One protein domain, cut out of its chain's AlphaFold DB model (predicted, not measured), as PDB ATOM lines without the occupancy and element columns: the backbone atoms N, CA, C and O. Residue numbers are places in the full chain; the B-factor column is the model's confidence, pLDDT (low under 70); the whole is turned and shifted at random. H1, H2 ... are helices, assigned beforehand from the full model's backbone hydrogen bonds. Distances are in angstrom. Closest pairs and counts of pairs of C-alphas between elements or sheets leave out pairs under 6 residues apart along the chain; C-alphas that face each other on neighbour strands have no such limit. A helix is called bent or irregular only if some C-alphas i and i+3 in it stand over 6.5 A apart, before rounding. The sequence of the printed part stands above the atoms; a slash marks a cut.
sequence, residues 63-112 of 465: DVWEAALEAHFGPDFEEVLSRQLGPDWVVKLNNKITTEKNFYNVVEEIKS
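This is residues 63 to 112 of the 465 residues of an uncharacterized protein of Spirochaetales bacterium (UniProt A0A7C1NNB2). Four short helices make a small, closed ring: H1 and H4 lie side by side and run the same way, while H2 and H3 complete the ring, H2 making a corner with H1 and another corner with H3, and H3 meeting the start of H4 steeply. The chain goes once round this ring, and helices on opposite sides of it, H1 and H3, H2 and H4, stay apart. The printed part has 50 residues with four named helices, in the order H1, H2, H3, H4, and no named strand; its class is all helix. It is compact, with a radius of gyration of the C-alphas of 10.0 A, and its rounded outline spans 26 by 22 by 20 A.

Start with H1, which shares the greatest length in residues, 11, with H3. Find C-alpha 63 at (11.284, 45.168, -56.657); from there H1, residues 63 to 73, runs 15.3 A to C-alpha 73 at (6.652, 44.881, -42.122). H3, residues 89 to 99, covers 15.2 A from first to last C-alpha. Look next at H4, residues 103 to 112, which runs 14.5 A and ends with C-alpha 112 at (-3.119, 50.159, -39.186). H2, residues 77 to 85, is the shortest at 11.5 A. No helix is bent or irregular.

From H1, look first to H4: the two touch, their closest C-alphas being those of Leu 69 and Val 107, 7.5 A apart. They run the same way at a shallow tilt of 21 degrees. At Glu 70 and Phe 77, whose C-alphas at 5.9 A are the closest of H1 and H2, you find these two helices only just touching, with 3 pairs of C-alphas within 8 A, and only at the corner by their link. Their lines are only just about perpendicular, at 71 degrees. H2 and H3 also only just touch, with 3 such pairs and only at the corner by their link; their closest C-alphas are those of Ser 82 and Trp 89, 6.0 A apart, and their lines are about perpendicular at 76 degrees. H3 and H4 touch, with the C-alphas of Ile 97 and Phe 103 closest at 5.7 A, and run opposite ways at a steep tilt of 57 degrees. H1 and H3 are apart, and so are H2 and H4. In H1, H2, H3 and H4, every O i to N i+4 pair is within hydrogen-bond range.

The two C-alphas farthest apart are those of Pro 75 and Thr 99, at 26.6 A. The printed part has no cut, and its links from H1 to H2, H2 to H3 and H3 to H4 are tight, each with 3 residues. The mean pLDDT of the printed part is 77.0; look for values under 70 at residues 63 to 64 and 98 to 101.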
ATOM      1  N   ASP A  63      10.124  44.963 -57.528       64.56
ATOM      2  CA  ASP A  63      11.284  45.168 -56.657       64.56
ATOM      3  C   ASP A  63      11.116  46.399 -55.743       64.56
ATOM      4  O   ASP A  63      11.535  46.398 -54.586       64.56
ATOM      5  N   VAL A  64      10.449  47.452 -56.231       65.50
ATOM      6  CA  VAL A  64      10.129  48.648 -55.431       65.50
ATOM      7  C   VAL A  64       9.044  48.327 -54.400       65.50
ATOM      8  O   VAL A  64       9.059  48.876 -53.296       65.50
ATOM      9  N   TRP A  65       8.122  47.418 -54.728       74.19
ATOM     10  CA  TRP A  65       7.093  46.950 -53.795       74.19
ATOM     11  C   TRP A  65       7.673  46.070 -52.707       74.19
ATOM     12  O   TRP A  65       7.352  46.269 -51.540       74.19
ATOM     13  N   GLU A  66       8.522  45.120 -53.081       75.25
ATOM     14  CA  GLU A  66       9.173  44.214 -52.145       75.25
ATOM     15  C   GLU A  66      10.004  45.004 -51.132       75.25
ATOM     16  O   GLU A  66       9.793  44.856 -49.930       75.25
ATOM     17  N   ALA A  67      10.825  45.951 -51.598       76.12
ATOM     18  CA  ALA A  67      11.611  46.812 -50.720       76.12
ATOM     19  C   ALA A  67      10.741  47.664 -49.776       76.12
ATOM     20  O   ALA A  67      11.082  47.856 -48.608       76.12
ATOM     21  N   ALA A  68       9.606  48.184 -50.255       77.62
ATOM     22  CA  ALA A  68       8.708  48.980 -49.424       77.62
ATOM     23  C   ALA A  68       7.939  48.124 -48.401       77.62
ATOM     24  O   ALA A  68       7.768  48.538 -47.256       77.62
ATOM     25  N   LEU A  69       7.504  46.920 -48.772       82.75
ATOM     26  CA  LEU A  69       6.853  45.994 -47.846       82.75
ATOM     27  C   LEU A  69       7.841  45.475 -46.793       82.75
ATOM     28  O   LEU A  69       7.497  45.440 -45.611       82.75
ATOM     29  N   GLU A  70       9.078  45.170 -47.187       85.50
ATOM     30  CA  GLU A  70      10.155  44.789 -46.271       85.50
ATOM     31  C   GLU A  70      10.488  45.923 -45.289       85.50
ATOM     32  O   GLU A  70      10.636  45.687 -44.089       85.50
ATOM     33  N   ALA A  71      10.518  47.176 -45.751       81.12
ATOM     34  CA  ALA A  71      10.763  48.328 -44.885       81.12
ATOM     35  C   ALA A  71       9.645  48.567 -43.847       81.12
ATOM     36  O   ALA A  71       9.929  49.039 -42.745       81.12
ATOM     37  N   HIS A  72       8.385  48.257 -44.175       79.31
ATOM     38  CA  HIS A  72       7.237  48.523 -43.297       79.31
ATOM     39  C   HIS A  72       6.844  47.341 -42.395       79.31
ATOM     40  O   HIS A  72       6.346  47.572 -41.291       79.31
ATOM     41  N   PHE A  73       7.068  46.098 -42.833       81.12
ATOM     42  CA  PHE A  73       6.652  44.881 -42.122       81.12
ATOM     43  C   PHE A  73       7.820  43.949 -41.744       81.12
ATOM     44  O   PHE A  73       7.604  42.978 -41.021       81.12
ATOM     45  N   GLY A  74       9.048  44.257 -42.175       80.81
ATOM     46  CA  GLY A  74      10.256  43.472 -41.916       80.81
ATOM     47  C   GLY A  74      10.558  42.410 -42.989       80.81
ATOM     48  O   GLY A  74       9.753  42.198 -43.896       80.81
ATOM     49  N   PRO A  75      11.700  41.702 -42.879       72.62
ATOM     50  CA  PRO A  75      12.140  40.693 -43.858       72.62
ATOM     51  C   PRO A  75      11.183  39.496 -43.995       72.62
ATOM     52  O   PRO A  75      11.196  38.807 -45.011       72.62
ATOM     53  N   ASP A  76      10.308  39.282 -43.006       84.19
ATOM     54  CA  ASP A  76       9.295  38.221 -42.993       84.19
ATOM     55  C   ASP A  76       7.890  38.733 -43.388       84.19
ATOM     56  O   ASP A  76       6.869  38.136 -43.030       84.19
ATOM     57  N   PHE A  77       7.800  39.846 -44.129       83.75
ATOM     58  CA  PHE A  77       6.519  40.467 -44.492       83.75
ATOM     59  C   PHE A  77       5.553  39.512 -45.216       83.75
ATOM     60  O   PHE A  77       4.344  39.608 -45.008       83.75
ATOM     61  N   GLU A  78       6.053  38.565 -46.029       80.25
ATOM     62  CA  GLU A  78       5.207  37.565 -46.705       80.25
ATOM     63  C   GLU A  78       4.381  36.759 -45.690       80.25
ATOM     64  O   GLU A  78       3.211  36.462 -45.943       80.25
ATOM     65  N   GLU A  79       4.968  36.401 -44.545       81.75
ATOM     66  CA  GLU A  79       4.306  35.624 -43.497       81.75
ATOM     67  C   GLU A  79       3.305  36.486 -42.723       81.75
ATOM     68  O   GLU A  79       2.165  36.066 -42.509       81.75
ATOM     69  N   VAL A  80       3.694  37.720 -42.386       82.56
ATOM     70  CA  VAL A  80       2.826  38.695 -41.709       82.56
ATOM     71  C   VAL A  80       1.573  38.972 -42.545       82.56
ATOM     72  O   VAL A  80       0.452  38.858 -42.043       82.56
ATOM     73  N   LEU A  81       1.740  39.257 -43.839       82.12
ATOM     74  CA  LEU A  81       0.629  39.517 -44.753       82.12
ATOM     75  C   LEU A  81      -0.190  38.255 -45.035       82.12
ATOM     76  O   LEU A  81      -1.415  38.332 -45.096       82.12
ATOM     77  N   SER A  82       0.439  37.080 -45.135       82.19
ATOM     78  CA  SER A  82      -0.294  35.817 -45.311       82.19
ATOM     79  C   SER A  82      -1.150  35.462 -44.098       82.19
ATOM     80  O   SER A  82      -2.239  34.912 -44.264       82.19
ATOM     81  N   ARG A  83      -0.686  35.777 -42.883       80.88
ATOM     82  CA  ARG A  83      -1.433  35.540 -41.642       80.88
ATOM     83  C   ARG A  83      -2.618  36.492 -41.497       80.88
ATOM     84  O   ARG A  83      -3.668  36.065 -41.033       80.88
ATOM     85  N   GLN A  84      -2.445  37.749 -41.896       78.75
ATOM     86  CA  GLN A  84      -3.430  38.809 -41.670       78.75
ATOM     87  C   GLN A  84      -4.439  38.935 -42.822       78.75
ATOM     88  O   GLN A  84      -5.639  39.042 -42.599       78.75
ATOM     89  N   LEU A  85      -3.979  38.844 -44.072       78.12
ATOM     90  CA  LEU A  85      -4.813  39.001 -45.270       78.12
ATOM     91  C   LEU A  85      -5.147  37.665 -45.956       78.12
ATOM     92  O   LEU A  85      -6.040  37.622 -46.813       78.12
ATOM     93  N   GLY A  86      -4.474  36.576 -45.579       79.38
ATOM     94  CA  GLY A  86      -4.649  35.239 -46.147       79.38
ATOM     95  C   GLY A  86      -3.647  34.896 -47.264       79.38
ATOM     96  O   GLY A  86      -2.882  35.746 -47.715       79.38
ATOM     97  N   PRO A  87      -3.656  33.647 -47.767       70.00
ATOM     98  CA  PRO A  87      -2.666  33.142 -48.729       70.00
ATOM     99  C   PRO A  87      -2.700  33.829 -50.106       70.00
ATOM    100  O   PRO A  87      -1.746  33.693 -50.871       70.00
ATOM    101  N   ASP A  88      -3.766  34.576 -50.403       79.88
ATOM    102  CA  ASP A  88      -3.954  35.340 -51.642       79.88
ATOM    103  C   ASP A  88      -3.716  36.852 -51.438       79.88
ATOM    104  O   ASP A  88      -4.222  37.681 -52.201       79.88
ATOM    105  N   TRP A  89      -2.965  37.241 -50.397       81.81
ATOM    106  CA  TRP A  89      -2.723  38.643 -50.033       81.81
ATOM    107  C   TRP A  89      -2.184  39.489 -51.194       81.81
ATOM    108  O   TRP A  89      -2.589  40.639 -51.326       81.81
ATOM    109  N   VAL A  90      -1.361  38.916 -52.080       78.12
ATOM    110  CA  VAL A  90      -0.813  39.598 -53.270       78.12
ATOM    111  C   VAL A  90      -1.930  40.101 -54.186       78.12
ATOM    112  O   VAL A  90      -1.898  41.237 -54.650       78.12
ATOM    113  N   VAL A  91      -2.953  39.274 -54.418       79.56
ATOM    114  CA  VAL A  91      -4.099  39.632 -55.267       79.56
ATOM    115  C   VAL A  91      -4.948  40.702 -54.585       79.56
ATOM    116  O   VAL A  91      -5.396  41.639 -55.241       79.56
ATOM    117  N   LYS A  92      -5.134  40.611 -53.262       77.12
ATOM    118  CA  LYS A  92      -5.861  41.628 -52.487       77.12
ATOM    119  C   LYS A  92      -5.154  42.983 -52.508       77.12
ATOM    120  O   LYS A  92      -5.819  43.994 -52.701       77.12
ATOM    121  N   LEU A  93      -3.831  42.998 -52.355       78.75
ATOM    122  CA  LEU A  93      -3.019  44.213 -52.422       78.75
ATOM    123  C   LEU A  93      -3.090  44.834 -53.816       78.75
ATOM    124  O   LEU A  93      -3.394  46.016 -53.939       78.75
ATOM    125  N   ASN A  94      -2.928  44.023 -54.865       75.12
ATOM    126  CA  ASN A  94      -3.015  44.510 -56.238       75.12
ATOM    127  C   ASN A  94      -4.407  45.091 -56.554       75.12
ATOM    128  O   ASN A  94      -4.509  46.165 -57.131       75.12
ATOM    129  N   ASN A  95      -5.480  44.443 -56.085       76.94
ATOM    130  CA  ASN A  95      -6.847  44.950 -56.238       76.94
ATOM    131  C   ASN A  95      -7.112  46.233 -55.428       76.94
ATOM    132  O   ASN A  95      -7.843  47.111 -55.884       76.94
ATOM    133  N   LYS A  96      -6.536  46.367 -54.225       72.12
ATOM    134  CA  LYS A  96      -6.648  47.603 -53.434       72.12
ATOM    135  C   LYS A  96      -5.916  48.762 -54.105       72.12
ATOM    136  O   LYS A  96      -6.440  49.863 -54.131       72.12
ATOM    137  N   ILE A  97      -4.762  48.512 -54.717       72.81
ATOM    138  CA  ILE A  97      -3.935  49.544 -55.366       72.81
ATOM    139  C   ILE A  97      -4.502  49.981 -56.719       72.81
ATOM    140  O   ILE A  97      -4.376  51.142 -57.103       72.81
ATOM    141  N   THR A  98      -5.168  49.085 -57.446       64.69
ATOM    142  CA  THR A  98      -5.913  49.485 -58.649       64.69
ATOM    143  C   THR A  98      -7.135  50.336 -58.302       64.69
ATOM    144  O   THR A  98      -7.531  51.185 -59.099       64.69
ATOM    145  N   THR A  99      -7.699  50.161 -57.102       66.25
ATOM    146  CA  THR A  99      -8.851  50.934 -56.609       66.25
ATOM    147  C   THR A  99      -8.422  52.271 -55.985       66.25
ATOM    148  O   THR A  99      -9.007  53.316 -56.270       66.25
ATOM    149  N   GLU A 100      -7.362  52.268 -55.176       59.25
ATOM    150  CA  GLU A 100      -6.776  53.438 -54.529       59.25
ATOM    151  C   GLU A 100      -5.446  53.782 -55.191       59.25
ATOM    152  O   GLU A 100      -4.448  53.090 -55.029       59.25
ATOM    153  N   LYS A 101      -5.420  54.900 -55.921       59.34
ATOM    154  CA  LYS A 101      -4.329  55.319 -56.823       59.34
ATOM    155  C   LYS A 101      -2.929  55.488 -56.180       59.34
ATOM    156  O   LYS A 101      -2.024  55.959 -56.869       59.34
ATOM    157  N   ASN A 102      -2.722  55.167 -54.897       70.88
ATOM    158  CA  ASN A 102      -1.445  55.320 -54.198       70.88
ATOM    159  C   ASN A 102      -1.092  54.108 -53.309       70.88
ATOM    160  O   ASN A 102      -1.685  53.900 -52.254       70.88
ATOM    161  N   PHE A 103      -0.054  53.368 -53.715       74.38
ATOM    162  CA  PHE A 103       0.511  52.199 -53.026       74.38
ATOM    163  C   PHE A 103       0.797  52.435 -51.534       74.38
ATOM    164  O   PHE A 103       0.465  51.600 -50.697       74.38
ATOM    165  N   TYR A 104       1.364  53.591 -51.183       77.25
ATOM    166  CA  TYR A 104       1.745  53.884 -49.798       77.25
ATOM    167  C   TYR A 104       0.541  54.011 -48.859       77.25
ATOM    168  O   TYR A 104       0.642  53.649 -47.690       77.25
ATOM    169  N   ASN A 105      -0.607  54.465 -49.370       80.56
ATOM    170  CA  ASN A 105      -1.827  54.552 -48.572       80.56
ATOM    171  C   ASN A 105      -2.357  53.155 -48.235       80.56
ATOM    172  O   ASN A 105      -2.717  52.906 -47.089       80.56
ATOM    173  N   VAL A 106      -2.313  52.230 -49.200       79.19
ATOM    174  CA  VAL A 106      -2.722  50.830 -48.999       79.19
ATOM    175  C   VAL A 106      -1.815  50.133 -47.980       79.19
ATOM    176  O   VAL A 106      -2.291  49.380 -47.133       79.19
ATOM    177  N   VAL A 107      -0.507  50.404 -48.018       81.12
ATOM    178  CA  VAL A 107       0.453  49.860 -47.043       81.12
ATOM    179  C   VAL A 107       0.192  50.392 -45.629       81.12
ATOM    180  O   VAL A 107       0.185  49.606 -44.682       81.12
ATOM    181  N   GLU A 108      -0.053  51.695 -45.469       80.56
ATOM    182  CA  GLU A 108      -0.373  52.285 -44.159       80.56
ATOM    183  C   GLU A 108      -1.743  51.829 -43.628       80.56
ATOM    184  O   GLU A 108      -1.871  51.564 -42.432       80.56
ATOM    185  N   GLU A 109      -2.743  51.635 -44.494       80.44
ATOM    186  CA  GLU A 109      -4.041  51.062 -44.116       80.44
ATOM    187  C   GLU A 109      -3.867  49.640 -43.557       80.44
ATOM    188  O   GLU A 109      -4.292  49.362 -42.436       80.44
ATOM    189  N   ILE A 110      -3.152  48.763 -44.272       79.12
ATOM    190  CA  ILE A 110      -2.877  47.386 -43.826       79.12
ATOM    191  C   ILE A 110      -2.079  47.387 -42.521       79.12
ATOM    192  O   ILE A 110      -2.360  46.615 -41.606       79.12
ATOM    193  N   LYS A 111      -1.094  48.275 -42.391       81.56
ATOM    194  CA  LYS A 111      -0.320  48.421 -41.156       81.56
ATOM    195  C   LYS A 111      -1.203  48.836 -39.981       81.56
ATOM    196  O   LYS A 111      -1.049  48.284 -38.894       81.56
ATOM    197  N   SER A 112      -2.149  49.747 -40.203       81.62
ATOM    198  CA  SER A 112      -3.119  50.159 -39.186       81.62
ATOM    199  C   SER A 112      -4.105  49.041 -38.824       81.62
ATOM    200  O   SER A 112      -4.411  48.870 -37.648       81.62
TER     201      SER A 112